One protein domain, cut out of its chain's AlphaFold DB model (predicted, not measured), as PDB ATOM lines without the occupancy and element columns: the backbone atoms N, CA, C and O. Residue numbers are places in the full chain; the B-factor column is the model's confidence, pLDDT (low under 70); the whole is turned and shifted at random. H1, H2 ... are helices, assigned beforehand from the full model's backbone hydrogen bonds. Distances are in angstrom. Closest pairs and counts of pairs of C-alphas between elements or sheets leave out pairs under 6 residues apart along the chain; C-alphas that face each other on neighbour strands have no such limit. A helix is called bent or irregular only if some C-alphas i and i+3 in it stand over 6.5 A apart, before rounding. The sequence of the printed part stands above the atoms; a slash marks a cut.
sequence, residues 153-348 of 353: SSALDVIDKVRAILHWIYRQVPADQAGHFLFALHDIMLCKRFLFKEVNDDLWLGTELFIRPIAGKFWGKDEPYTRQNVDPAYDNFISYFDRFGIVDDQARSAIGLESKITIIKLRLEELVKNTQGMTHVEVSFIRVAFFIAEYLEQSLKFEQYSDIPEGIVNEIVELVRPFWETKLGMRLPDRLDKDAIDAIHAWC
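What this domain is: This is residues 153 to 348 of the 353 residues of the protein "HSDR_N_2 domain-containing protein" of candidate division KSB1 bacterium (UniProt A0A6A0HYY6). The domain is a slab of roughly aligned helices in two rows, with H1, H2, H4 and H5 side by side in one row and H9, H8 and H7 in the second row over it, neighbours within each row running opposite ways. H10 lies past H1 at one end of the slab's long axis, the short H6 lies past H5 and H7 at the other end, and the short H3 follows H2 and meets H9. The two rows are joined by H4 with H8 and H5 with H7, and more thinly by H1 with H9. The printed part has 196 residues with ten named helices, H1 to H10 in chain order, and no named strand; the class is all helix. It is compact, with a radius of gyration of the C-alphas of 16.6 A, and rounded, spanning 50 by 38 by 32 A.

How they stand to each other: The longest helix is H8, residues 280 to 302. It touches H7, residues 257 to 273, closest at the C-alphas of Leu 268 and Phe 290, 5.5 A apart; they form a hairpin at a shallow tilt of 33 degrees, only just short of steep. With residues 281 to 291 alone H8 touches H9, residues 310 to 327, in another hairpin at 30 degrees; the C-alphas of Ser 284 and Leu 319 are closest, 5.4 A. H8 also touches H4, residues 201 to 215, the same way at a shallow tilt of 32 degrees, with the C-alphas of Thr 207 and Ala 289 closest, 5.7 A. H4 forms a hairpin with H5, residues 224 to 242; the C-alphas of Gly 206 and Ala 233 are closest, 4.0 A, and the tilt is 27 degrees. H5 touches H7, closest at the C-alphas of Tyr 234 and Lys 260, 6.6 A. H2, residues 178 to 189, touches H4 at a shallow tilt of 28 degrees, opposite ways, with the C-alphas of Phe 183 and Ala 215 closest, 4.7 A. H1, residues 153 to 166, forms a hairpin with H2, closest at the C-alphas of Lys 161 and Ile 188, 5.9 A. These seven helices are a bundle, a group of helices aligned with each other. H1 and H9 only just touch, with 3 pairs of C-alphas within 8 A, the closest those of Ile 165 and Val 313 at 7.4 A. H3, residues 192 to 195, only just touches H9, with 3 pairs within 8 A, the closest the C-alphas of Leu 195 and Phe 323 at 6.2 A. H6, residues 249 to 252, is close to H7 but not clearly touching; the C-alphas of Ala 251 and Ile 263 are closest, 6.3 A. H10, residues 338 to 347, is close to H1 but not clearly touching, with the C-alphas of Leu 166 and Ile 344 closest, 7.0 A. Every O i to N i+4 pair is within hydrogen-bond range in H2, H7, H8 and H10, against 8 of 10 in H1, 9 of 11 in H4, 14 of 15 in H5 and 12 of 14 in H9; H3 and H6 are too short for such a pair, and of their single O i to N i+3 pairs that of H6 is within range and that of H3 is not.

Where its parts are: H8 measures 33.5 A from C-alpha 280 at (215.664, 137.097, 195.847) to C-alpha 302 at (184.604, 125.888, 190.427). H5 measures 27.2 A, H9 25.6 A, H7 24.6 A, H4 20.8 A and H1 19.6 A. H1 begins with C-alpha 153 at (211.407, 151.808, 173.621), and H10 ends with C-alpha 347 at (197.987, 157.557, 187.144). H9 is irregular, with C-alphas 319 and 322 7.1 A apart and a kink of 34 degrees near residue 320; H4 is only just irregular, with C-alphas 210 and 213 6.8 A apart.

The domain as a whole: The two C-alphas farthest apart are those of Asp 249 and Asp 339, 51.9 A. The printed part has no cut. H1 to H2 is a long link of 11 residues. The mean pLDDT of the printed part is 88.0, and residues 217 to 223 are under 70.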
ATOM      1  N   SER A 153     212.573 152.517 174.170       79.56
ATOM      2  CA  SER A 153     211.407 151.808 173.621       79.56
ATOM      3  C   SER A 153     211.040 150.568 174.439       79.56
ATOM      4  O   SER A 153     209.872 150.359 174.746       79.56
ATOM      5  N   SER A 154     212.036 149.775 174.836       76.88
ATOM      6  CA  SER A 154     211.841 148.576 175.653       76.88
ATOM      7  C   SER A 154     211.422 148.928 177.081       76.88
ATOM      8  O   SER A 154     210.549 148.274 177.645       76.88
ATOM      9  N   ALA A 155     212.006 149.981 177.664       79.62
ATOM     10  CA  ALA A 155     211.613 150.462 178.987       79.62
ATOM     11  C   ALA A 155     210.161 150.970 179.001       79.62
ATOM     12  O   ALA A 155     209.410 150.637 179.915       79.62
ATOM     13  N   LEU A 156     209.753 151.724 177.976       85.25
ATOM     14  CA  LEU A 156     208.376 152.197 177.825       85.25
ATOM     15  C   LEU A 156     207.387 151.038 177.634       85.25
ATOM     16  O   LEU A 156     206.352 151.034 178.289       85.25
ATOM     17  N   ASP A 157     207.732 150.027 176.828       84.06
ATOM     18  CA  ASP A 157     206.912 148.815 176.665       84.06
ATOM     19  C   ASP A 157     206.706 148.076 178.000       84.06
ATOM     20  O   ASP A 157     205.588 147.689 178.342       84.06
ATOM     21  N   VAL A 158     207.765 147.937 178.808       84.62
ATOM     22  CA  VAL A 158     207.660 147.336 180.148       84.62
ATOM     23  C   VAL A 158     206.788 148.186 181.075       84.62
ATOM     24  O   VAL A 158     205.932 147.637 181.769       84.62
ATOM     25  N   ILE A 159     206.971 149.511 181.089       86.06
ATOM     26  CA  ILE A 159     206.157 150.429 181.905       86.06
ATOM     27  C   ILE A 159     204.676 150.307 181.531       86.06
ATOM     28  O   ILE A 159     203.834 150.182 182.422       86.06
ATOM     29  N   ASP A 160     204.358 150.286 180.236       85.81
ATOM     30  CA  ASP A 160     202.984 150.178 179.744       85.81
ATOM     31  C   ASP A 160     202.313 148.866 180.181       85.81
ATOM     32  O   ASP A 160     201.152 148.884 180.602       85.81
ATOM     33  N   LYS A 161     203.047 147.746 180.159       86.69
ATOM     34  CA  LYS A 161     202.558 146.432 180.620       86.69
ATOM     35  C   LYS A 161     202.381 146.375 182.136       86.69
ATOM     36  O   LYS A 161     201.344 145.934 182.632       86.69
ATOM     37  N   VAL A 162     203.358 146.880 182.891       88.25
ATOM     38  CA  VAL A 162     203.329 146.894 184.365       88.25
ATOM     39  C   VAL A 162     202.248 147.833 184.906       88.25
ATOM     40  O   VAL A 162     201.692 147.570 185.972       88.25
ATOM     41  N   ARG A 163     201.866 148.877 184.158       90.00
ATOM     42  CA  ARG A 163     200.802 149.822 184.537       90.00
ATOM     43  C   ARG A 163     199.495 149.128 184.935       90.00
ATOM     44  O   ARG A 163     198.849 149.551 185.890       90.00
ATOM     45  N   ALA A 164     199.112 148.064 184.227       88.88
ATOM     46  CA  ALA A 164     197.899 147.303 184.523       88.88
ATOM     47  C   ALA A 164     197.968 146.589 185.884       88.88
ATOM     48  O   ALA A 164     196.976 146.561 186.606       88.88
ATOM     49  N   ILE A 165     199.141 146.080 186.274       91.25
ATOM     50  CA  ILE A 165     199.358 145.496 187.605       91.25
ATOM     51  C   ILE A 165     199.420 146.581 188.679       91.25
ATOM     52  O   ILE A 165     198.836 146.414 189.747       91.25
ATOM     53  N   LEU A 166     200.064 147.719 188.393       91.56
ATOM     54  CA  LEU A 166     200.152 148.839 189.335       91.56
ATOM     55  C   LEU A 166     198.785 149.429 189.685       91.56
ATOM     56  O   LEU A 166     198.630 149.955 190.782       91.56
ATOM     57  N   HIS A 167     197.779 149.303 188.816       93.38
ATOM     58  CA  HIS A 167     196.404 149.649 189.183       93.38
ATOM     59  C   HIS A 167     195.918 148.886 190.428       93.38
ATOM     60  O   HIS A 167     195.195 149.429 191.261       93.38
ATOM     61  N   TRP A 168     196.322 147.624 190.554       94.94
ATOM     62  CA  TRP A 168     195.882 146.722 191.613       94.94
ATOM     63  C   TRP A 168     196.849 146.672 192.797       94.94
ATOM     64  O   TRP A 168     196.605 145.911 193.727       94.94
ATOM     65  N   ILE A 169     197.924 147.475 192.803       92.94
ATOM     66  CA  ILE A 169     198.925 147.460 193.878       92.94
ATOM     67  C   ILE A 169     198.246 147.601 195.250       92.94
ATOM     68  O   ILE A 169     197.436 148.510 195.456       92.94
ATOM     69  N   TYR A 170     198.548 146.669 196.162       91.50
ATOM     70  CA  TYR A 170     197.954 146.573 197.502       91.50
ATOM     71  C   TYR A 170     196.415 146.480 197.521       91.50
ATOM     72  O   TYR A 170     195.769 146.929 198.470       91.50
ATOM     73  N   ARG A 171     195.802 145.904 196.476       93.56
ATOM     74  CA  ARG A 171     194.359 145.630 196.397       93.56
ATOM     75  C   ARG A 171     194.083 144.201 195.930       93.56
ATOM     76  O   ARG A 171     194.854 143.597 195.193       93.56
ATOM     77  N   GLN A 172     192.942 143.671 196.355       95.81
ATOM     78  CA  GLN A 172     192.361 142.458 195.784       95.81
ATOM     79  C   GLN A 172     191.867 142.746 194.358       95.81
ATOM     80  O   GLN A 172     191.321 143.825 194.111       95.81
ATOM     81  N   VAL A 173     192.010 141.783 193.443       96.31
ATOM     82  CA  VAL A 173     191.392 141.854 192.110       96.31
ATOM     83  C   VAL A 173     190.066 141.095 192.144       96.31
ATOM     84  O   VAL A 173     190.077 139.896 192.432       96.31
ATOM     85  N   PRO A 174     188.933 141.747 191.848       96.06
ATOM     86  CA  PRO A 174     187.637 141.082 191.763       96.06
ATOM     87  C   PRO A 174     187.606 139.968 190.709       96.06
ATOM     88  O   PRO A 174     188.246 140.075 189.659       96.06
ATOM     89  N   ALA A 175     186.819 138.920 190.956       93.56
ATOM     90  CA  ALA A 175     186.671 137.769 190.066       93.56
ATOM     91  C   ALA A 175     186.307 138.140 188.614       93.56
ATOM     92  O   ALA A 175     186.809 137.529 187.672       93.56
ATOM     93  N   ASP A 176     185.480 139.167 188.404       92.50
ATOM     94  CA  ASP A 176     185.096 139.644 187.069       92.50
ATOM     95  C   ASP A 176     186.242 140.352 186.319       92.50
ATOM     96  O   ASP A 176     186.188 140.487 185.096       92.50
ATOM     97  N   GLN A 177     187.299 140.757 187.030       94.44
ATOM     98  CA  GLN A 177     188.503 141.394 186.484       94.44
ATOM     99  C   GLN A 177     189.718 140.456 186.436       94.44
ATOM    100  O   GLN A 177     190.703 140.763 185.760       94.44
ATOM    101  N   ALA A 178     189.655 139.302 187.107       92.81
ATOM    102  CA  ALA A 178     190.777 138.381 187.258       92.81
ATOM    103  C   ALA A 178     191.391 137.936 185.921       92.81
ATOM    104  O   ALA A 178     192.610 137.860 185.798       92.81
ATOM    105  N   GLY A 179     190.579 137.716 184.885       90.81
ATOM    106  CA  GLY A 179     191.090 137.329 183.568       90.81
ATOM    107  C   GLY A 179     191.938 138.379 182.885       90.81
ATOM    108  O   GLY A 179     193.027 138.082 182.402       90.81
ATOM    109  N   HIS A 180     191.469 139.622 182.900       92.06
ATOM    110  CA  HIS A 180     192.228 140.749 182.368       92.06
ATOM    111  C   HIS A 180     193.511 140.979 183.176       92.06
ATOM    112  O   HIS A 180     194.550 141.302 182.604       92.06
ATOM    113  N   PHE A 181     193.471 140.768 184.494       93.56
ATOM    114  CA  PHE A 181     194.668 140.822 185.330       93.56
ATOM    115  C   PHE A 181     195.675 139.721 184.974       93.56
ATOM    116  O   PHE A 181     196.856 140.007 184.803       93.56
ATOM    117  N   LEU A 182     195.226 138.473 184.822       92.06
ATOM    118  CA  LEU A 182     196.088 137.352 184.439       92.06
ATOM    119  C   LEU A 182     196.658 137.523 183.028       92.06
ATOM    120  O   LEU A 182     197.802 137.152 182.788       92.06
ATOM    121  N   PHE A 183     195.898 138.133 182.118       90.75
ATOM    122  CA  PHE A 183     196.392 138.532 180.804       90.75
ATOM    123  C   PHE A 183     197.494 139.595 180.911       90.75
ATOM    124  O   PHE A 183     198.562 139.432 180.330       90.75
ATOM    125  N   ALA A 184     197.300 140.637 181.724       91.81
ATOM    126  CA  ALA A 184     198.341 141.635 181.971       91.81
ATOM    127  C   ALA A 184     199.596 141.027 182.624       91.81
ATOM    128  O   ALA A 184     200.723 141.389 182.283       91.81
ATOM    129  N   LEU A 185     199.420 140.071 183.540       92.25
ATOM    130  CA  LEU A 185     200.529 139.330 184.137       92.25
ATOM    131  C   LEU A 185     201.274 138.497 183.088       92.25
ATOM    132  O   LEU A 185     202.502 138.486 183.076       92.25
ATOM    133  N   HIS A 186     200.546 137.833 182.189       90.94
ATOM    134  CA  HIS A 186     201.129 137.101 181.064       90.94
ATOM    135  C   HIS A 186     201.960 138.020 180.157       90.94
ATOM    136  O   HIS A 186     203.114 137.701 179.874       90.94
ATOM    137  N   ASP A 187     201.449 139.203 179.807       89.31
ATOM    138  CA  ASP A 187     202.182 140.200 179.014       89.31
ATOM    139  C   ASP A 187     203.496 140.637 179.680       89.31
ATOM    140  O   ASP A 187     204.519 140.811 179.009       89.31
ATOM    141  N   ILE A 188     203.502 140.772 181.008       90.31
ATOM    142  CA  ILE A 188     204.713 141.063 181.784       90.31
ATOM    143  C   ILE A 188     205.701 139.896 181.714       90.31
ATOM    144  O   ILE A 188     206.899 140.129 181.540       90.31
ATOM    145  N   MET A 189     205.235 138.644 181.790       89.31
ATOM    146  CA  MET A 189     206.091 137.453 181.664       89.31
ATOM    147  C   MET A 189     206.829 137.399 180.321       89.31
ATOM    148  O   MET A 189     207.974 136.936 180.272       89.31
ATOM    149  N   LEU A 190     206.244 137.948 179.251       86.44
ATOM    150  CA  LEU A 190     206.896 138.071 177.942       86.44
ATOM    151  C   LEU A 190     208.083 139.052 177.946       86.44
ATOM    152  O   LEU A 190     208.969 138.954 177.094       86.44
ATOM    153  N   CYS A 191     208.185 139.942 178.938       84.88
ATOM    154  CA  CYS A 191     209.328 140.841 179.141       84.88
ATOM    155  C   CYS A 191     210.516 140.166 179.858       84.88
ATOM    156  O   CYS A 191     211.351 140.854 180.456       84.88
ATOM    157  N   LYS A 192     210.639 138.830 179.772       82.00
ATOM    158  CA  LYS A 192     211.677 138.014 180.432       82.00
ATOM    159  C   LYS A 192     213.076 138.617 180.366       82.00
ATOM    160  O   LYS A 192     213.754 138.703 181.382       82.00
ATOM    161  N   ARG A 193     213.502 139.060 179.178       74.31
ATOM    162  CA  ARG A 193     214.855 139.599 178.949       74.31
ATOM    163  C   ARG A 193     215.201 140.792 179.847       74.31
ATOM    164  O   ARG A 193     216.382 141.019 180.084       74.31
ATOM    165  N   PHE A 194     214.198 141.525 180.330       75.62
ATOM    166  CA  PHE A 194     214.371 142.740 181.123       75.62
ATOM    167  C   PHE A 194     214.043 142.532 182.599       75.62
ATOM    168  O   PHE A 194     214.794 142.988 183.456       75.62
ATOM    169  N   LEU A 195     212.934 141.848 182.890       79.12
ATOM    170  CA  LEU A 195     212.433 141.689 184.258       79.12
ATOM    171  C   LEU A 195     212.940 140.414 184.936       79.12
ATOM    172  O   LEU A 195     213.137 140.395 186.144       79.12
ATOM    173  N   PHE A 196     213.155 139.351 184.161       84.12
ATOM    174  CA  PHE A 196     213.327 137.989 184.675       84.12
ATOM    175  C   PHE A 196     214.601 137.330 184.148       84.12
ATOM    176  O   PHE A 196     214.664 136.112 184.022       84.12
ATOM    177  N   LYS A 197     215.628 138.129 183.826       83.44
ATOM    178  CA  LYS A 197     216.907 137.633 183.290       83.44
ATOM    179  C   LYS A 197     217.604 136.659 184.245       83.44
ATOM    180  O   LYS A 197     218.296 135.754 183.796       83.44
ATOM    181  N   GLU A 198     217.415 136.856 185.546       84.56
ATOM    182  CA  GLU A 198     217.993 136.022 186.606       84.56
ATOM    183  C   GLU A 198     217.120 134.813 186.966       84.56
ATOM    184  O   GLU A 198     217.559 133.939 187.711       84.56
ATOM    185  N   VAL A 199     215.886 134.751 186.458       91.38
ATOM    186  CA  VAL A 199     214.973 133.636 186.720       91.38
ATOM    187  C   VAL A 199     215.357 132.471 185.822       91.38
ATOM    188  O   VAL A 199     215.531 132.638 184.613       91.38
ATOM    189  N   ASN A 200     215.452 131.278 186.408       93.56
ATOM    190  CA  ASN A 200     215.722 130.063 185.656       93.56
ATOM    191  C   ASN A 200     214.720 129.872 184.499       93.56
ATOM    192  O   ASN A 200     213.523 130.132 184.638       93.56
ATOM    193  N   ASP A 201     215.226 129.407 183.354       91.75
ATOM    194  CA  ASP A 201     214.435 129.264 182.133       91.75
ATOM    195  C   ASP A 201     213.262 128.303 182.276       91.75
ATOM    196  O   ASP A 201     212.165 128.657 181.844       91.75
ATOM    197  N   ASP A 202     213.467 127.173 182.946       94.44
ATOM    198  CA  ASP A 202     212.429 126.169 183.159       94.44
ATOM    199  C   ASP A 202     211.350 126.696 184.117       94.44
ATOM    200  O   ASP A 202     210.160 126.595 183.834       94.44
ATOM    201  N   LEU A 203     211.735 127.351 185.221       95.88
ATOM    202  CA  LEU A 203     210.771 127.969 186.144       95.88
ATOM    203  C   LEU A 203     209.920 129.041 185.442       95.88
ATOM    204  O   LEU A 203     208.694 129.079 185.585       95.88
ATOM    205  N   TRP A 204     210.574 129.922 184.682       95.69
ATOM    206  CA  TRP A 204     209.900 130.974 183.927       95.69
ATOM    207  C   TRP A 204     208.963 130.401 182.861       95.69
ATOM    208  O   TRP A 204     207.799 130.796 182.815       95.69
ATOM    209  N   LEU A 205     209.447 129.473 182.029       90.75
ATOM    210  CA  LEU A 205     208.666 128.906 180.928       90.75
ATOM    211  C   LEU A 205     207.508 128.065 181.463       90.75
ATOM    212  O   LEU A 205     206.392 128.172 180.959       90.75
ATOM    213  N   GLY A 206     207.754 127.298 182.529       93.69
ATOM    214  CA  GLY A 206     206.723 126.580 183.266       93.69
ATOM    215  C   GLY A 206     205.597 127.512 183.701       93.69
ATOM    216  O   GLY A 206     204.435 127.251 183.410       93.69
ATOM    217  N   THR A 207     205.936 128.646 184.316       94.56
ATOM    218  CA  THR A 207     204.955 129.607 184.847       94.56
ATOM    219  C   THR A 207     204.216 130.359 183.737       94.56
ATOM    220  O   THR A 207     202.997 130.501 183.799       94.56
ATOM    221  N   GLU A 208     204.923 130.811 182.699       92.38
ATOM    222  CA  GLU A 208     204.342 131.525 181.555       92.38
ATOM    223  C   GLU A 208     203.293 130.672 180.833       92.38
ATOM    224  O   GLU A 208     202.166 131.126 180.615       92.38
ATOM    225  N   LEU A 209     203.627 129.408 180.557       89.44
ATOM    226  CA  LEU A 209     202.721 128.457 179.921       89.44
ATOM    227  C   LEU A 209     201.533 128.104 180.821       89.44
ATOM    228  O   LEU A 209     200.441 127.841 180.321       89.44
ATOM    229  N   PHE A 210     201.718 128.133 182.142       87.81
ATOM    230  CA  PHE A 210     200.653 127.864 183.105       87.81
ATOM    231  C   PHE A 210     199.601 128.973 183.172       87.81
ATOM    232  O   PHE A 210     198.419 128.687 183.355       87.81
ATOM    233  N   ILE A 211     200.004 130.236 182.997       88.75
ATOM    234  CA  ILE A 211     199.084 131.384 183.018       88.75
ATOM    235  C   ILE A 211     198.214 131.418 181.753       88.75
ATOM    236  O   ILE A 211     197.036 131.775 181.831       88.75
ATOM    237  N   ARG A 212     198.764 131.038 180.588       86.12
ATOM    238  CA  ARG A 212     198.109 131.181 179.269       86.12
ATOM    239  C   ARG A 212     196.664 130.654 179.207       86.12
ATOM    240  O   ARG A 212     195.797 131.422 178.787       86.12
ATOM    241  N   PRO A 213     196.350 129.408 179.625       79.44
ATOM    242  CA  PRO A 213     194.978 128.898 179.566       79.44
ATOM    243  C   PRO A 213     193.998 129.719 180.409       79.44
ATOM    244  O   PRO A 213     192.856 129.936 180.011       79.44
ATOM    245  N   ILE A 214     194.467 130.227 181.552       79.19
ATOM    246  CA  ILE A 214     193.658 130.960 182.533       79.19
ATOM    247  C   ILE A 214     193.430 132.407 182.091       79.19
ATOM    248  O   ILE A 214     192.367 132.974 182.328       79.19
ATOM    249  N   ALA A 215     194.412 133.012 181.423       82.56
ATOM    250  CA  ALA A 215     194.283 134.347 180.850       82.56
ATOM    251  C   ALA A 215     193.342 134.370 179.629       82.56
ATOM    252  O   ALA A 215     192.609 135.335 179.424       82.56
ATOM    253  N   GLY A 216     193.329 133.303 178.821       71.25
ATOM    254  CA  GLY A 216     192.619 133.254 177.536       71.25
ATOM    255  C   GLY A 216     191.115 132.958 177.585       71.25
ATOM    256  O   GLY A 216     190.511 132.801 176.529       71.25
ATOM    257  N   LYS A 217     190.492 132.859 178.767       63.34
ATOM    258  CA  LYS A 217     189.114 132.353 178.960       63.34
ATOM    259  C   LYS A 217     188.868 130.923 178.432       63.34
ATOM    260  O   LYS A 217     187.719 130.540 178.216       63.34
ATOM    261  N   PHE A 218     189.920 130.131 178.220       59.72
ATOM    262  CA  PHE A 218     189.820 128.739 177.770       59.72
ATOM    263  C   PHE A 218     189.871 127.812 178.986       59.72
ATOM    264  O   PHE A 218     190.912 127.273 179.360       59.72
ATOM    265  N   TRP A 219     188.722 127.680 179.641       59.34
ATOM    266  CA  TRP A 219     188.511 126.857 180.833       59.34
ATOM    267  C   TRP A 219     187.589 125.707 180.510       59.34
ATOM    268  O   TRP A 219     186.507 125.902 179.959       59.34
ATOM    269  N   GLY A 220     187.985 124.515 180.928       54.03
ATOM    270  CA  GLY A 220     187.150 123.340 180.782       54.03
ATOM    271  C   GLY A 220     187.962 122.061 180.749       54.03
ATOM    272  O   GLY A 220     189.159 122.055 180.450       54.03
ATOM    273  N   LYS A 221     187.281 120.967 181.096       53.03
ATOM    274  CA  LYS A 221     187.829 119.611 181.166       53.03
ATOM    275  C   LYS A 221     188.479 119.232 179.838       53.03
ATOM    276  O   LYS A 221     187.789 119.020 178.848       53.03
ATOM    277  N   ASP A 222     189.803 119.098 179.857       54.66
ATOM    278  CA  ASP A 222     190.576 118.461 178.792       54.66
ATOM    279  C   ASP A 222     190.427 119.069 177.390       54.66
ATOM    280  O   ASP A 222     190.556 118.364 176.385       54.66
ATOM    281  N   GLU A 223     190.220 120.385 177.292       66.81
ATOM    282  CA  GLU A 223     190.341 121.028 175.988       66.81
ATOM    283  C   GLU A 223     191.777 120.873 175.449       66.81
ATOM    284  O   GLU A 223     192.748 121.072 176.193       66.81
ATOM    285  N   PRO A 224     191.945 120.543 174.152       73.88
ATOM    286  CA  PRO A 224     193.259 120.377 173.536       73.88
ATOM    287  C   PRO A 224     194.192 121.565 173.786       73.88
ATOM    288  O   PRO A 224     195.387 121.368 173.981       73.88
ATOM    289  N   TYR A 225     193.641 122.781 173.835       74.00
ATOM    290  CA  TYR A 225     194.394 124.003 174.099       74.00
ATOM    291  C   TYR A 225     195.008 124.033 175.506       74.00
ATOM    292  O   TYR A 225     196.194 124.326 175.660       74.00
ATOM    293  N   THR A 226     194.243 123.674 176.537       76.19
ATOM    294  CA  THR A 226     194.737 123.641 177.921       76.19
ATOM    295  C   THR A 226     195.849 122.609 178.072       76.19
ATOM    296  O   THR A 226     196.903 122.924 178.622       76.19
ATOM    297  N   ARG A 227     195.681 121.407 177.504       77.31
ATOM    298  CA  ARG A 227     196.726 120.365 177.534       77.31
ATOM    299  C   ARG A 227     197.994 120.773 176.781       77.31
ATOM    300  O   ARG A 227     199.088 120.562 177.292       77.31
ATOM    301  N   GLN A 228     197.858 121.420 175.619       81.69
ATOM    302  CA  GLN A 228     198.993 121.907 174.821       81.69
ATOM    303  C   GLN A 228     199.898 122.892 175.572       81.69
ATOM    304  O   GLN A 228     201.064 123.018 175.209       81.69
ATOM    305  N   ASN A 229     199.386 123.576 176.598       84.88
ATOM    306  CA  ASN A 229     200.173 124.495 177.419       84.88
ATOM    307  C   ASN A 229     200.573 123.874 178.765       84.88
ATOM    308  O   ASN A 229     201.718 124.022 179.185       84.88
ATOM    309  N   VAL A 230     199.670 123.141 179.428       86.25
ATOM    310  CA  VAL A 230     199.942 122.577 180.759       86.25
ATOM    311  C   VAL A 230     200.921 121.407 180.712       86.25
ATOM    312  O   VAL A 230     201.737 121.284 181.622       86.25
ATOM    313  N   ASP A 231     200.888 120.562 179.678       88.19
ATOM    314  CA  ASP A 231     201.830 119.442 179.595       88.19
ATOM    315  C   ASP A 231     203.281 119.942 179.474       88.19
ATOM    316  O   ASP A 231     204.091 119.569 180.323       88.19
ATOM    317  N   PRO A 232     203.617 120.870 178.551       90.38
ATOM    318  CA  PRO A 232     204.958 121.445 178.521       90.38
ATOM    319  C   PRO A 232     205.277 122.300 179.754       90.38
ATOM    320  O   PRO A 232     206.427 122.315 180.191       90.38
ATOM    321  N   ALA A 233     204.295 122.994 180.348       92.31
ATOM    322  CA  ALA A 233     204.508 123.716 181.605       92.31
ATOM    323  C   ALA A 233     204.976 122.766 182.715       92.31
ATOM    324  O   ALA A 233     205.940 123.050 183.424       92.31
ATOM    325  N   TYR A 234     204.311 121.616 182.830       94.69
ATOM    326  CA  TYR A 234     204.639 120.576 183.794       94.69
ATOM    327  C   TYR A 234     206.051 120.036 183.588       94.69
ATOM    328  O   TYR A 234     206.815 119.976 184.547       94.69
ATOM    329  N   ASP A 235     206.424 119.710 182.351       92.44
ATOM    330  CA  ASP A 235     207.760 119.191 182.040       92.44
ATOM    331  C   ASP A 235     208.866 120.186 182.431       92.44
ATOM    332  O   ASP A 235     209.882 119.795 183.006       92.44
ATOM    333  N   ASN A 236     208.635 121.482 182.199       96.06
ATOM    334  CA  ASN A 236     209.536 122.545 182.641       96.06
ATOM    335  C   ASN A 236     209.619 122.625 184.174       96.06
ATOM    336  O   ASN A 236     210.712 122.623 184.733       96.06
ATOM    337  N   PHE A 237     208.490 122.617 184.887       97.06
ATOM    338  CA  PHE A 237     208.516 122.593 186.353       97.06
ATOM    339  C   PHE A 237     209.258 121.368 186.900       97.06
ATOM    340  O   PHE A 237     210.058 121.504 187.820       97.06
ATOM    341  N   ILE A 238     209.058 120.185 186.315       97.19
ATOM    342  CA  ILE A 238     209.779 118.972 186.711       97.19
ATOM    343  C   ILE A 238     211.285 119.116 186.479       97.19
ATOM    344  O   ILE A 238     212.056 118.799 187.382       97.19
ATOM    345  N   SER A 239     211.707 119.635 185.322       94.75
ATOM    346  CA  SER A 239     213.122 119.942 185.050       94.75
ATOM    347  C   SER A 239     213.700 120.896 186.100       94.75
ATOM    348  O   SER A 239     214.766 120.647 186.668       94.75
ATOM    349  N   TYR A 240     212.953 121.948 186.446       96.19
ATOM    350  CA  TYR A 240     213.349 122.898 187.478       96.19
ATOM    351  C   TYR A 240     213.496 122.244 188.861       96.19
ATOM    352  O   TYR A 240     214.508 122.445 189.533       96.19
ATOM    353  N   PHE A 241     212.518 121.441 189.279       96.31
ATOM    354  CA  PHE A 241     212.505 120.749 190.569       96.31
ATOM    355  C   PHE A 241     213.615 119.698 190.697       96.31
ATOM    356  O   PHE A 241     214.151 119.499 191.788       96.31
ATOM    357  N   ASP A 242     213.996 119.043 189.596       93.31
ATOM    358  CA  ASP A 242     215.046 118.017 189.579       93.31
ATOM    359  C   ASP A 242     216.396 118.590 190.039       93.31
ATOM    360  O   ASP A 242     217.146 117.930 190.758       93.31
ATOM    361  N   ARG A 243     216.650 119.876 189.753       92.81
ATOM    362  CA  ARG A 243     217.844 120.615 190.209       92.81
ATOM    363  C   ARG A 243     217.971 120.681 191.732       92.81
ATOM    364  O   ARG A 243     219.079 120.842 192.239       92.81
ATOM    365  N   PHE A 244     216.856 120.563 192.449       93.06
ATOM    366  CA  PHE A 244     216.801 120.563 193.911       93.06
ATOM    367  C   PHE A 244     216.644 119.152 194.491       93.06
ATOM    368  O   PHE A 244     216.610 118.997 195.709       93.06
ATOM    369  N   GLY A 245     216.556 118.119 193.645       93.56
ATOM    370  CA  GLY A 245     216.382 116.735 194.079       93.56
ATOM    371  C   GLY A 245     215.014 116.441 194.697       93.56
ATOM    372  O   GLY A 245     214.896 115.489 195.462       93.56
ATOM    373  N   ILE A 246     213.988 117.244 194.381       93.56
ATOM    374  CA  ILE A 246     212.634 117.113 194.958       93.56
ATOM    375  C   ILE A 246     211.626 116.452 194.001       93.56
ATOM    376  O   ILE A 246     210.417 116.525 194.207       93.56
ATOM    377  N   VAL A 247     212.099 115.802 192.934       93.50
ATOM    378  CA  VAL A 247     211.249 115.054 191.991       93.50
ATOM    379  C   VAL A 247     211.220 113.579 192.380       93.50
ATOM    380  O   VAL A 247     212.239 112.895 192.306       93.50
ATOM    381  N   ASP A 248     210.039 113.073 192.731       90.31
ATOM    382  CA  ASP A 248     209.799 111.663 193.048       90.31
ATOM    383  C   ASP A 248     209.060 110.914 191.923       90.31
ATOM    384  O   ASP A 248     208.634 111.493 190.919       90.31
ATOM    385  N   ASP A 249     208.909 109.595 192.079       87.94
ATOM    386  CA  ASP A 249     208.226 108.738 191.100       87.94
ATOM    387  C   ASP A 249     206.772 109.168 190.868       87.94
ATOM    388  O   ASP A 249     206.259 109.059 189.751       87.94
ATOM    389  N   GLN A 250     206.113 109.707 191.899       87.00
ATOM    390  CA  GLN A 250     204.765 110.261 191.784       87.00
ATOM    391  C   GLN A 250     204.751 111.470 190.843       87.00
ATOM    392  O   GLN A 250     203.898 111.549 189.959       87.00
ATOM    393  N   ALA A 251     205.721 112.377 190.974       86.44
ATOM    394  CA  ALA A 251     205.876 113.501 190.062       86.44
ATOM    395  C   ALA A 251     206.156 113.046 188.618       86.44
ATOM    396  O   ALA A 251     205.579 113.572 187.668       86.44
ATOM    397  N   ARG A 252     206.971 112.011 188.411       86.75
ATOM    398  CA  ARG A 252     207.279 111.522 187.051       86.75
ATOM    399  C   ARG A 252     206.128 110.771 186.382       86.75
ATOM    400  O   ARG A 252     206.093 110.679 185.160       86.75
ATOM    401  N   SER A 253     205.198 110.235 187.167       88.25
ATOM    402  CA  SER A 253     204.072 109.425 186.686       88.25
ATOM    403  C   SER A 253     202.725 110.150 186.727       88.25
ATOM    404  O   SER A 253     201.688 109.519 186.536       88.25
ATOM    405  N   ALA A 254     202.716 111.467 186.957       89.88
ATOM    406  CA  ALA A 254     201.493 112.256 187.044       89.88
ATOM    407  C   ALA A 254     200.689 112.234 185.738       89.88
ATOM    408  O   ALA A 254     201.168 112.637 184.676       89.88
ATOM    409  N   ILE A 255     199.427 111.817 185.837       87.81
ATOM    410  CA  ILE A 255     198.495 111.760 184.709       87.81
ATOM    411  C   ILE A 255     197.331 112.710 184.982       87.81
ATOM    412  O   ILE A 255     196.743 112.701 186.062       87.81
ATOM    413  N   GLY A 256     196.968 113.492 183.967       87.94
ATOM    414  CA  GLY A 256     195.830 114.406 184.018       87.94
ATOM    415  C   GLY A 256     196.153 115.763 184.646       87.94
ATOM    416  O   GLY A 256     197.122 115.937 185.385       87.94
ATOM    417  N   LEU A 257     195.311 116.740 184.313       86.81
ATOM    418  CA  LEU A 257     195.490 118.149 184.657       86.81
ATOM    419  C   LEU A 257     195.552 118.384 186.177       86.81
ATOM    420  O   LEU A 257     196.506 118.977 186.672       86.81
ATOM    421  N   GLU A 258     194.572 117.871 186.925       88.81
ATOM    422  CA  GLU A 258     194.467 118.072 188.378       88.81
ATOM    423  C   GLU A 258     195.683 117.523 189.136       88.81
ATOM    424  O   GLU A 258     196.240 118.200 190.002       88.81
ATOM    425  N   SER A 259     196.141 116.317 188.775       91.25
ATOM    426  CA  SER A 259     197.322 115.714 189.401       91.25
ATOM    427  C   SER A 259     198.576 116.542 189.135       91.25
ATOM    428  O   SER A 259     199.371 116.751 190.050       91.25
ATOM    429  N   LYS A 260     198.756 117.029 187.900       92.88
ATOM    430  CA  LYS A 260     199.915 117.849 187.522       92.88
ATOM    431  C   LYS A 260     199.954 119.168 188.290       92.88
ATOM    432  O   LYS A 260     200.993 119.516 188.844       92.88
ATOM    433  N   ILE A 261     198.818 119.859 188.387       91.56
ATOM    434  CA  ILE A 261     198.699 121.110 189.151       91.56
ATOM    435  C   ILE A 261     198.992 120.873 190.629       91.56
ATOM    436  O   ILE A 261     199.758 121.622 191.232       91.56
ATOM    437  N   THR A 262     198.431 119.803 191.198       93.38
ATOM    438  CA  THR A 262     198.648 119.445 192.605       93.38
ATOM    439  C   THR A 262     200.133 119.234 192.894       93.38
ATOM    440  O   THR A 262     200.648 119.755 193.881       93.38
ATOM    441  N   ILE A 263     200.840 118.512 192.021       95.50
ATOM    442  CA  ILE A 263     202.278 118.258 192.172       95.50
ATOM    443  C   ILE A 263     203.088 119.546 192.029       95.50
ATOM    444  O   ILE A 263     203.924 119.811 192.890       95.50
ATOM    445  N   ILE A 264     202.818 120.373 191.011       95.75
ATOM    446  CA  ILE A 264     203.478 121.680 190.852       95.75
ATOM    447  C   ILE A 264     203.315 122.512 192.128       95.75
ATOM    448  O   ILE A 264     204.305 122.989 192.678       95.75
ATOM    449  N   LYS A 265     202.084 122.636 192.635       95.81
ATOM    450  CA  LYS A 265     201.778 123.396 193.850       95.81
ATOM    451  C   LYS A 265     202.570 122.883 195.054       95.81
ATOM    452  O   LYS A 265     203.226 123.677 195.720       95.81
ATOM    453  N   LEU A 266     202.543 121.573 195.314       95.94
ATOM    454  CA  LEU A 266     203.248 120.969 196.452       95.94
ATOM    455  C   LEU A 266     204.765 121.193 196.380       95.94
ATOM    456  O   LEU A 266     205.389 121.498 197.394       95.94
ATOM    457  N   ARG A 267     205.363 121.080 195.188       97.06
ATOM    458  CA  ARG A 267     206.806 121.292 195.000       97.06
ATOM    459  C   ARG A 267     207.202 122.757 195.090       97.06
ATOM    460  O   ARG A 267     208.215 123.068 195.708       97.06
ATOM    461  N   LEU A 268     206.394 123.669 194.553       96.88
ATOM    462  CA  LEU A 268     206.622 125.099 194.750       96.88
ATOM    463  C   LEU A 268     206.495 125.475 196.232       96.88
ATOM    464  O   LEU A 268     207.335 126.214 196.731       96.88
ATOM    465  N   GLU A 269     205.524 124.917 196.963       96.12
ATOM    466  CA  GLU A 269     205.385 125.128 198.410       96.12
ATOM    467  C   GLU A 269     206.627 124.653 199.188       96.12
ATOM    468  O   GLU A 269     207.087 125.323 200.116       96.12
ATOM    469  N   GLU A 270     207.191 123.506 198.802       95.81
ATOM    470  CA  GLU A 270     208.437 122.973 199.359       95.81
ATOM    471  C   GLU A 270     209.617 123.933 199.126       95.81
ATOM    472  O   GLU A 270     210.354 124.241 200.067       95.81
ATOM    473  N   LEU A 271     209.747 124.488 197.917       95.50
ATOM    474  CA  LEU A 271     210.783 125.474 197.590       95.50
ATOM    475  C   LEU A 271     210.582 126.818 198.304       95.50
ATOM    476  O   LEU A 271     211.554 127.414 198.764       95.50
ATOM    477  N   VAL A 272     209.340 127.287 198.481       93.62
ATOM    478  CA  VAL A 272     209.048 128.498 199.275       93.62
ATOM    479  C   VAL A 272     209.525 128.337 200.723       93.62
ATOM    480  O   VAL A 272     209.977 129.307 201.336       93.62
ATOM    481  N   LYS A 273     209.456 127.120 201.278       93.25
ATOM    482  CA  LYS A 273     209.934 126.804 202.636       93.25
ATOM    483  C   LYS A 273     211.454 126.631 202.711       93.25
ATOM    484  O   LYS A 273     212.013 126.778 203.797       93.25
ATOM    485  N   ASN A 274     212.120 126.334 201.594       93.00
ATOM    486  CA  ASN A 274     213.560 126.111 201.523       93.00
ATOM    487  C   ASN A 274     214.211 126.925 200.397       93.00
ATOM    488  O   ASN A 274     214.501 126.424 199.314       93.00
ATOM    489  N   THR A 275     214.499 128.189 200.695       90.81
ATOM    490  CA  THR A 275     215.051 129.143 199.726       90.81
ATOM    491  C   THR A 275     216.583 129.154 199.680       90.81
ATOM    492  O   THR A 275     217.189 130.106 199.180       90.81
ATOM    493  N   GLN A 276     217.251 128.161 200.275       87.44
ATOM    494  CA  GLN A 276     218.708 128.163 200.375       87.44
ATOM    495  C   GLN A 276     219.346 128.049 198.982       87.44
ATOM    496  O   GLN A 276     219.085 127.110 198.239       87.44
ATOM    497  N   GLY A 277     220.226 128.997 198.648       82.75
ATOM    498  CA  GLY A 277     220.937 129.022 197.364       82.75
ATOM    499  C   GLY A 277     220.172 129.677 196.210       82.75
ATOM    500  O   GLY A 277     220.709 129.722 195.108       82.75
ATOM    501  N   MET A 278     218.971 130.210 196.454       88.56
ATOM    502  CA  MET A 278     218.179 130.948 195.464       88.56
ATOM    503  C   MET A 278     218.424 132.458 195.565       88.56
ATOM    504  O   MET A 278     218.724 132.984 196.641       88.56
ATOM    505  N   THR A 279     218.269 133.175 194.450       86.88
ATOM    506  CA  THR A 279     218.276 134.648 194.454       86.88
ATOM    507  C   THR A 279     216.950 135.193 194.990       86.88
ATOM    508  O   THR A 279     215.935 134.499 194.987       86.88
ATOM    509  N   HIS A 280     216.919 136.458 195.424       83.38
ATOM    510  CA  HIS A 280     215.664 137.097 195.847       83.38
ATOM    511  C   HIS A 280     214.613 137.086 194.725       83.38
ATOM    512  O   HIS A 280     213.451 136.774 194.968       83.38
ATOM    513  N   VAL A 281     215.035 137.373 193.488       86.19
ATOM    514  CA  VAL A 281     214.160 137.375 192.307       86.19
ATOM    515  C   VAL A 281     213.592 135.979 192.047       86.19
ATOM    516  O   VAL A 281     212.396 135.850 191.804       86.19
ATOM    517  N   GLU A 282     214.413 134.931 192.149       89.69
ATOM    518  CA  GLU A 282     213.960 133.547 191.981       89.69
ATOM    519  C   GLU A 282     212.955 133.149 193.073       89.69
ATOM    520  O   GLU A 282     211.910 132.587 192.758       89.69
ATOM    521  N   VAL A 283     213.192 133.528 194.336       91.06
ATOM    522  CA  VAL A 283     212.249 133.285 195.445       91.06
ATOM    523  C   VAL A 283     210.908 133.987 195.218       91.06
ATOM    524  O   VAL A 283     209.864 133.347 195.349       91.06
ATOM    525  N   SER A 284     210.910 135.275 194.860       90.31
ATOM    526  CA  SER A 284     209.676 136.004 194.528       90.31
ATOM    527  C   SER A 284     208.949 135.358 193.347       90.31
ATOM    528  O   SER A 284     207.730 135.207 193.372       90.31
ATOM    529  N   PHE A 285     209.690 134.895 192.337       94.56
ATOM    530  CA  PHE A 285     209.103 134.234 191.175       94.56
ATOM    531  C   PHE A 285     208.467 132.881 191.532       94.56
ATOM    532  O   PHE A 285     207.357 132.599 191.088       94.56
ATOM    533  N   ILE A 286     209.112 132.068 192.381       95.69
ATOM    534  CA  ILE A 286     208.541 130.813 192.905       95.69
ATOM    535  C   ILE A 286     207.235 131.088 193.652       95.69
ATOM    536  O   ILE A 286     206.269 130.351 193.472       95.69
ATOM    537  N   ARG A 287     207.174 132.149 194.467       95.19
ATOM    538  CA  ARG A 287     205.940 132.528 195.175       95.19
ATOM    539  C   ARG A 287     204.835 132.909 194.202       95.19
ATOM    540  O   ARG A 287     203.726 132.404 194.334       95.19
ATOM    541  N   VAL A 288     205.133 133.729 193.193       94.31
ATOM    542  CA  VAL A 288     204.167 134.066 192.135       94.31
ATOM    543  C   VAL A 288     203.673 132.800 191.428       94.31
ATOM    544  O   VAL A 288     202.464 132.611 191.303       94.31
ATOM    545  N   ALA A 289     204.572 131.892 191.040       95.69
ATOM    546  CA  ALA A 289     204.213 130.619 190.417       95.69
ATOM    547  C   ALA A 289     203.335 129.743 191.329       95.69
ATOM    548  O   ALA A 289     202.347 129.169 190.871       95.69
ATOM    549  N   PHE A 290     203.661 129.671 192.624       95.69
ATOM    550  CA  PHE A 290     202.887 128.939 193.628       95.69
ATOM    551  C   PHE A 290     201.463 129.487 193.717       95.69
ATOM    552  O   PHE A 290     200.499 128.735 193.599       95.69
ATOM    553  N   PHE A 291     201.332 130.806 193.837       92.69
ATOM    554  CA  PHE A 291     200.041 131.474 193.922       92.69
ATOM    555  C   PHE A 291     199.199 131.305 192.656       92.69
ATOM    556  O   PHE A 291     197.990 131.097 192.747       92.69
ATOM    557  N   ILE A 292     199.819 131.335 191.473       91.81
ATOM    558  CA  ILE A 292     199.131 131.028 190.212       91.81
ATOM    559  C   ILE A 292     198.632 129.579 190.218       91.81
ATOM    560  O   ILE A 292     197.504 129.329 189.798       91.81
ATOM    561  N   ALA A 293     199.432 128.630 190.710       92.56
ATOM    562  CA  ALA A 293     199.024 127.231 190.794       92.56
ATOM    563  C   ALA A 293     197.857 127.014 191.768       92.56
ATOM    564  O   ALA A 293     196.915 126.295 191.434       92.56
ATOM    565  N   GLU A 294     197.875 127.671 192.931       91.38
ATOM    566  CA  GLU A 294     196.743 127.677 193.865       91.38
ATOM    567  C   GLU A 294     195.484 128.271 193.230       91.38
ATOM    568  O   GLU A 294     194.399 127.690 193.313       91.38
ATOM    569  N   TYR A 295     195.630 129.418 192.566       90.31
ATOM    570  CA  TYR A 295     194.524 130.094 191.904       90.31
ATOM    571  C   TYR A 295     193.921 129.236 190.783       90.31
ATOM    572  O   TYR A 295     192.697 129.145 190.657       90.31
ATOM    573  N   LEU A 296     194.765 128.565 189.995       85.44
ATOM    574  CA  LEU A 296     194.344 127.655 188.933       85.44
ATOM    575  C   LEU A 296     193.571 126.459 189.488       85.44
ATOM    576  O   LEU A 296     192.508 126.128 188.969       85.44
ATOM    577  N   GLU A 297     194.079 125.815 190.539       87.81
ATOM    578  CA  GLU A 297     193.410 124.675 191.173       87.81
ATOM    579  C   GLU A 297     192.003 125.057 191.658       87.81
ATOM    580  O   GLU A 297     191.034 124.334 191.407       87.81
ATOM    581  N   GLN A 298     191.869 126.224 192.296       87.56
ATOM    582  CA  GLN A 298     190.571 126.744 192.726       87.56
ATOM    583  C   GLN A 298     189.661 127.053 191.535       87.56
ATOM    584  O   GLN A 298     188.504 126.631 191.520       87.56
ATOM    585  N   SER A 299     190.184 127.745 190.522       83.56
ATOM    586  CA  SER A 299     189.411 128.143 189.342       83.56
ATOM    587  C   SER A 299     188.907 126.933 188.550       83.56
ATOM    588  O   SER A 299     187.772 126.934 188.084       83.56
ATOM    589  N   LEU A 300     189.704 125.863 188.450       79.69
ATOM    590  CA  LEU A 300     189.289 124.610 187.815       79.69
ATOM    591  C   LEU A 300     188.215 123.879 188.614       79.69
ATOM    592  O   LEU A 300     187.277 123.345 188.029       79.69
ATOM    593  N   LYS A 301     188.323 123.874 189.945       84.25
ATOM    594  CA  LYS A 301     187.343 123.218 190.814       84.25
ATOM    595  C   LYS A 301     185.947 123.836 190.698       84.25
ATOM    596  O   LYS A 301     184.957 123.120 190.838       84.25
ATOM    597  N   PHE A 302     185.869 125.149 190.486       83.94
ATOM    598  CA  PHE A 302     184.604 125.888 190.427       83.94
ATOM    599  C   PHE A 302     184.193 126.315 189.011       83.94
ATOM    600  O   PHE A 302     183.118 126.887 188.859       83.94
ATOM    601  N   GLU A 303     185.024 126.041 188.000       83.88
ATOM    602  CA  GLU A 303     184.823 126.435 186.595       83.88
ATOM    603  C   GLU A 303     184.525 127.944 186.419       83.88
ATOM    604  O   GLU A 303     183.779 128.357 185.532       83.88
ATOM    605  N   GLN A 304     185.110 128.786 187.275       86.62
ATOM    606  CA  GLN A 304     184.940 130.242 187.272       86.62
ATOM    607  C   GLN A 304     186.166 130.931 187.880       86.62
ATOM    608  O   GLN A 304     186.866 130.337 188.700       86.62
ATOM    609  N   TYR A 305     186.400 132.198 187.523       90.50
ATOM    610  CA  TYR A 305     187.370 133.026 188.242       90.50
ATOM    611  C   TYR A 305     186.929 133.212 189.701       90.50
ATOM    612  O   TYR A 305     185.750 133.435 189.985       90.50
ATOM    613  N   SER A 306     187.890 133.169 190.618       92.06
ATOM    614  CA  SER A 306     187.751 133.692 191.978       92.06
ATOM    615  C   SER A 306     188.437 135.054 192.094       92.06
ATOM    616  O   SER A 306     189.174 135.475 191.198       92.06
ATOM    617  N   ASP A 307     188.207 135.763 193.194       94.62
ATOM    618  CA  ASP A 307     188.988 136.964 193.468       94.62
ATOM    619  C   ASP A 307     190.473 136.604 193.616       94.62
ATOM    620  O   ASP A 307     190.816 135.617 194.272       94.62
ATOM    621  N   ILE A 308     191.360 137.423 193.056       94.81
ATOM    622  CA  ILE A 308     192.807 137.287 193.248       94.81
ATOM    623  C   ILE A 308     193.167 138.028 194.542       94.81
ATOM    624  O   ILE A 308     192.982 139.249 194.610       94.81
ATOM    625  N   PRO A 309     193.668 137.333 195.580       93.56
ATOM    626  CA  PRO A 309     194.025 137.963 196.842       93.56
ATOM    627  C   PRO A 309     195.106 139.032 196.679       93.56
ATOM    628  O   PRO A 309     196.039 138.876 195.893       93.56
ATOM    629  N   GLU A 310     195.038 140.062 197.525       92.50
ATOM    630  CA  GLU A 310     196.049 141.125 197.609       92.50
ATOM    631  C   GLU A 310     197.478 140.566 197.728       92.50
ATOM    632  O   GLU A 310     198.405 141.077 197.109       92.50
ATOM    633  N   GLY A 311     197.654 139.466 198.472       89.12
ATOM    634  CA  GLY A 311     198.955 138.817 198.649       89.12
ATOM    635  C   GLY A 311     199.628 138.413 197.334       89.12
ATOM    636  O   GLY A 311     200.836 138.579 197.205       89.12
ATOM    637  N   ILE A 312     198.856 137.967 196.336       89.31
ATOM    638  CA  ILE A 312     199.390 137.606 195.013       89.31
ATOM    639  C   ILE A 312     199.878 138.862 194.290       89.31
ATOM    640  O   ILE A 312     200.977 138.878 193.738       89.31
ATOM    641  N   VAL A 313     199.079 139.932 194.321       91.75
ATOM    642  CA  VAL A 313     199.446 141.206 193.693       91.75
ATOM    643  C   VAL A 313     200.714 141.772 194.331       91.75
ATOM    644  O   VAL A 313     201.602 142.242 193.626       91.75
ATOM    645  N   ASN A 314     200.835 141.657 195.653       89.19
ATOM    646  CA  ASN A 314     202.003 142.115 196.396       89.19
ATOM    647  C   ASN A 314     203.272 141.353 195.994       89.19
ATOM    648  O   ASN A 314     204.305 141.976 195.788       89.19
ATOM    649  N   GLU A 315     203.205 140.035 195.807       90.00
ATOM    650  CA  GLU A 315     204.365 139.263 195.341       90.00
ATOM    651  C   GLU A 315     204.764 139.613 193.904       90.00
ATOM    652  O   GLU A 315     205.951 139.685 193.599       90.00
ATOM    653  N   ILE A 316     203.802 139.915 193.024       90.69
ATOM    654  CA  ILE A 316     204.104 140.410 191.671       90.69
ATOM    655  C   ILE A 316     204.786 141.785 191.742       90.69
ATOM    656  O   ILE A 316     205.731 142.047 190.997       90.69
ATOM    657  N   VAL A 317     204.344 142.658 192.649       89.56
ATOM    658  CA  VAL A 317     204.949 143.978 192.888       89.56
ATOM    659  C   VAL A 317     206.384 143.836 193.393       89.56
ATOM    660  O   VAL A 317     207.279 144.488 192.857       89.56
ATOM    661  N   GLU A 318     206.629 142.954 194.364       87.00
ATOM    662  CA  GLU A 318     207.983 142.662 194.851       87.00
ATOM    663  C   GLU A 318     208.862 142.032 193.769       87.00
ATOM    664  O   GLU A 318     210.050 142.337 193.682       87.00
ATOM    665  N   LEU A 319     208.281 141.213 192.894       89.25
ATOM    666  CA  LEU A 319     208.987 140.619 191.770       89.25
ATOM    667  C   LEU A 319     209.457 141.680 190.749       89.25
ATOM    668  O   LEU A 319     210.555 141.553 190.207       89.25
ATOM    669  N   VAL A 320     208.672 142.734 190.490       88.62
ATOM    670  CA  VAL A 320     209.053 143.807 189.543       88.62
ATOM    671  C   VAL A 320     209.805 144.972 190.195       88.62
ATOM    672  O   VAL A 320     210.422 145.770 189.484       88.62
ATOM    673  N   ARG A 321     209.793 145.086 191.529       87.25
ATOM    674  CA  ARG A 321     210.454 146.165 192.283       87.25
ATOM    675  C   ARG A 321     211.941 146.333 191.932       87.25
ATOM    676  O   ARG A 321     212.323 147.472 191.654       87.25
ATOM    677  N   PRO A 322     212.773 145.272 191.845       82.88
ATOM    678  CA  PRO A 322     214.185 145.428 191.500       82.88
ATOM    679  C   PRO A 322     214.398 146.118 190.153       82.88
ATOM    680  O   PRO A 322     215.317 146.922 190.020       82.88
ATOM    681  N   PHE A 323     213.543 145.869 189.157       82.94
ATOM    682  CA  PHE A 323     213.634 146.550 187.865       82.94
ATOM    683  C   PHE A 323     213.382 148.058 187.997       82.94
ATOM    684  O   PHE A 323     214.149 148.857 187.462       82.94
ATOM    685  N   TRP A 324     212.353 148.461 188.747       83.88
ATOM    686  CA  TRP A 324     212.062 149.876 188.996       83.88
ATOM    687  C   TRP A 324     213.221 150.573 189.712       83.88
ATOM    688  O   TRP A 324     213.679 151.631 189.276       83.88
ATOM    689  N   GLU A 325     213.745 149.947 190.760       82.44
ATOM    690  CA  GLU A 325     214.782 150.547 191.594       82.44
ATOM    691  C   GLU A 325     216.133 150.608 190.874       82.44
ATOM    692  O   GLU A 325     216.807 151.638 190.910       82.44
ATOM    693  N   THR A 326     216.514 149.538 190.171       73.62
ATOM    694  CA  THR A 326     217.848 149.425 189.560       73.62
ATOM    695  C   THR A 326     217.916 149.952 188.131       73.62
ATOM    696  O   THR A 326     218.936 150.527 187.759       73.62
ATOM    697  N   LYS A 327     216.867 149.778 187.313       77.94
ATOM    698  CA  LYS A 327     216.877 150.179 185.894       77.94
ATOM    699  C   LYS A 327     216.246 151.546 185.661       77.94
ATOM    700  O   LYS A 327     216.703 152.264 184.777       77.94
ATOM    701  N   LEU A 328     215.224 151.911 186.439       77.06
ATOM    702  CA  LEU A 328     214.534 153.201 186.301       77.06
ATOM    703  C   LEU A 328     214.947 154.228 187.367       77.06
ATOM    704  O   LEU A 328     214.635 155.407 187.216       77.06
ATOM    705  N   GLY A 329     215.646 153.810 188.429       77.56
ATOM    706  CA  GLY A 329     215.986 154.692 189.549       77.56
ATOM    707  C   GLY A 329     214.749 155.186 190.305       77.56
ATOM    708  O   GLY A 329     214.762 156.275 190.878       77.56
ATOM    709  N   MET A 330     213.665 154.412 190.271       82.31
ATOM    710  CA  MET A 330     212.370 154.756 190.843       82.31
ATOM    711  C   MET A 330     212.028 153.800 191.980       82.31
ATOM    712  O   MET A 330     212.274 152.600 191.894       82.31
ATOM    713  N   ARG A 331     211.415 154.320 193.043       84.19
ATOM    714  CA  ARG A 331     210.969 153.517 194.182       84.19
ATOM    715  C   ARG A 331     209.454 153.355 194.136       84.19
ATOM    716  O   ARG A 331     208.740 154.353 194.076       84.19
ATOM    717  N   LEU A 332     208.971 152.115 194.192       86.00
ATOM    718  CA  LEU A 332     207.546 151.844 194.400       86.00
ATOM    719  C   LEU A 332     207.171 152.167 195.857       86.00
ATOM    720  O   LEU A 332     207.979 151.885 196.752       86.00
ATOM    721  N   PRO A 333     205.985 152.752 196.109       87.38
ATOM    722  CA  PRO A 333     205.594 153.217 197.432       87.38
ATOM    723  C   PRO A 333     205.546 152.073 198.440       87.38
ATOM    724  O   PRO A 333     205.327 150.912 198.090       87.38
ATOM    725  N   ASP A 334     205.762 152.418 199.705       86.00
ATOM    726  CA  ASP A 334     205.527 151.497 200.812       86.00
ATOM    727  C   ASP A 334     204.017 151.260 200.969       86.00
ATOM    728  O   ASP A 334     203.225 152.179 200.759       86.00
ATOM    729  N   ARG A 335     203.603 150.060 201.399       84.44
ATOM    730  CA  ARG A 335     202.186 149.729 201.643       84.44
ATOM    731  C   ARG A 335     201.510 150.700 202.628       84.44
ATOM    732  O   ARG A 335     200.285 150.812 202.653       84.44
ATOM    733  N   LEU A 336     202.290 151.338 203.501       82.38
ATOM    734  CA  LEU A 336     201.802 152.285 204.499       82.38
ATOM    735  C   LEU A 336     201.617 153.709 203.945       82.38
ATOM    736  O   LEU A 336     200.932 154.510 204.583       82.38
ATOM    737  N   ASP A 337     202.181 154.023 202.775       90.44
ATOM    738  CA  ASP A 337     202.105 155.340 202.134       90.44
ATOM    739  C   ASP A 337     200.854 155.456 201.250       90.44
ATOM    740  O   ASP A 337     200.888 155.300 200.028       90.44
ATOM    741  N   LYS A 338     199.712 155.698 201.900       91.38
ATOM    742  CA  LYS A 338     198.406 155.765 201.229       91.38
ATOM    743  C   LYS A 338     198.338 156.851 200.156       91.38
ATOM    744  O   LYS A 338     197.749 156.604 199.111       91.38
ATOM    745  N   ASP A 339     198.962 158.003 200.386       92.00
ATOM    746  CA  ASP A 339     198.914 159.128 199.447       92.00
ATOM    747  C   ASP A 339     199.648 158.782 198.143       92.00
ATOM    748  O   ASP A 339     199.144 159.040 197.048       92.00
ATOM    749  N   ALA A 340     200.817 158.138 198.242       88.75
ATOM    750  CA  ALA A 340     201.557 157.685 197.069       88.75
ATOM    751  C   ALA A 340     200.846 156.534 196.337       88.75
ATOM    752  O   ALA A 340     200.849 156.488 195.105       88.75
ATOM    753  N   ILE A 341     200.206 155.622 197.076       91.12
ATOM    754  CA  ILE A 341     199.397 154.538 196.502       91.12
ATOM    755  C   ILE A 341     198.205 155.107 195.720       91.12
ATOM    756  O   ILE A 341     198.011 154.746 194.557       91.12
ATOM    757  N   ASP A 342     197.455 156.039 196.311       91.62
ATOM    758  CA  ASP A 342     196.308 156.676 195.661       91.62
ATOM    759  C   ASP A 342     196.737 157.462 194.409       91.62
ATOM    760  O   ASP A 342     196.043 157.435 193.387       91.62
ATOM    761  N   ALA A 343     197.916 158.096 194.436       92.69
ATOM    762  CA  ALA A 343     198.501 158.736 193.261       92.69
ATOM    763  C   ALA A 343     198.819 157.729 192.139       92.69
ATOM    764  O   ALA A 343     198.483 157.984 190.981       92.69
ATOM    765  N   ILE A 344     199.401 156.566 192.465       91.56
ATOM    766  CA  ILE A 344     199.635 155.498 191.479       91.56
ATOM    767  C   ILE A 344     198.318 155.009 190.889       91.56
ATOM    768  O   ILE A 344     198.213 154.886 189.672       91.56
ATOM    769  N   HIS A 345     197.293 154.768 191.707       92.69
ATOM    770  CA  HIS A 345     195.992 154.323 191.202       92.69
ATOM    771  C   HIS A 345     195.345 155.352 190.270       92.69
ATOM    772  O   HIS A 345     194.718 154.967 189.282       92.69
ATOM    773  N   ALA A 346     195.527 156.646 190.544       92.44
ATOM    774  CA  ALA A 346     195.058 157.719 189.675       92.44
ATOM    775  C   ALA A 346     195.827 157.788 188.340       92.44
ATOM    776  O   ALA A 346     195.229 158.062 187.298       92.44
ATOM    777  N   TRP A 347     197.139 157.534 188.347       91.31
ATOM    778  CA  TRP A 347     197.987 157.557 187.144       91.31
ATOM    779  C   TRP A 347     197.942 156.267 186.322       91.31
ATOM    780  O   TRP A 347     198.193 156.289 185.115       91.31
ATOM    781  N   CYS A 348     197.578 155.159 186.959       91.88
ATOM    782  CA  CYS A 348     197.438 153.840 186.362       91.88
ATOM    783  C   CYS A 348     195.957 153.428 186.359       91.88
ATOM    784  O   CYS A 348     195.589 152.483 187.059       91.88
TER     785      CYS A 348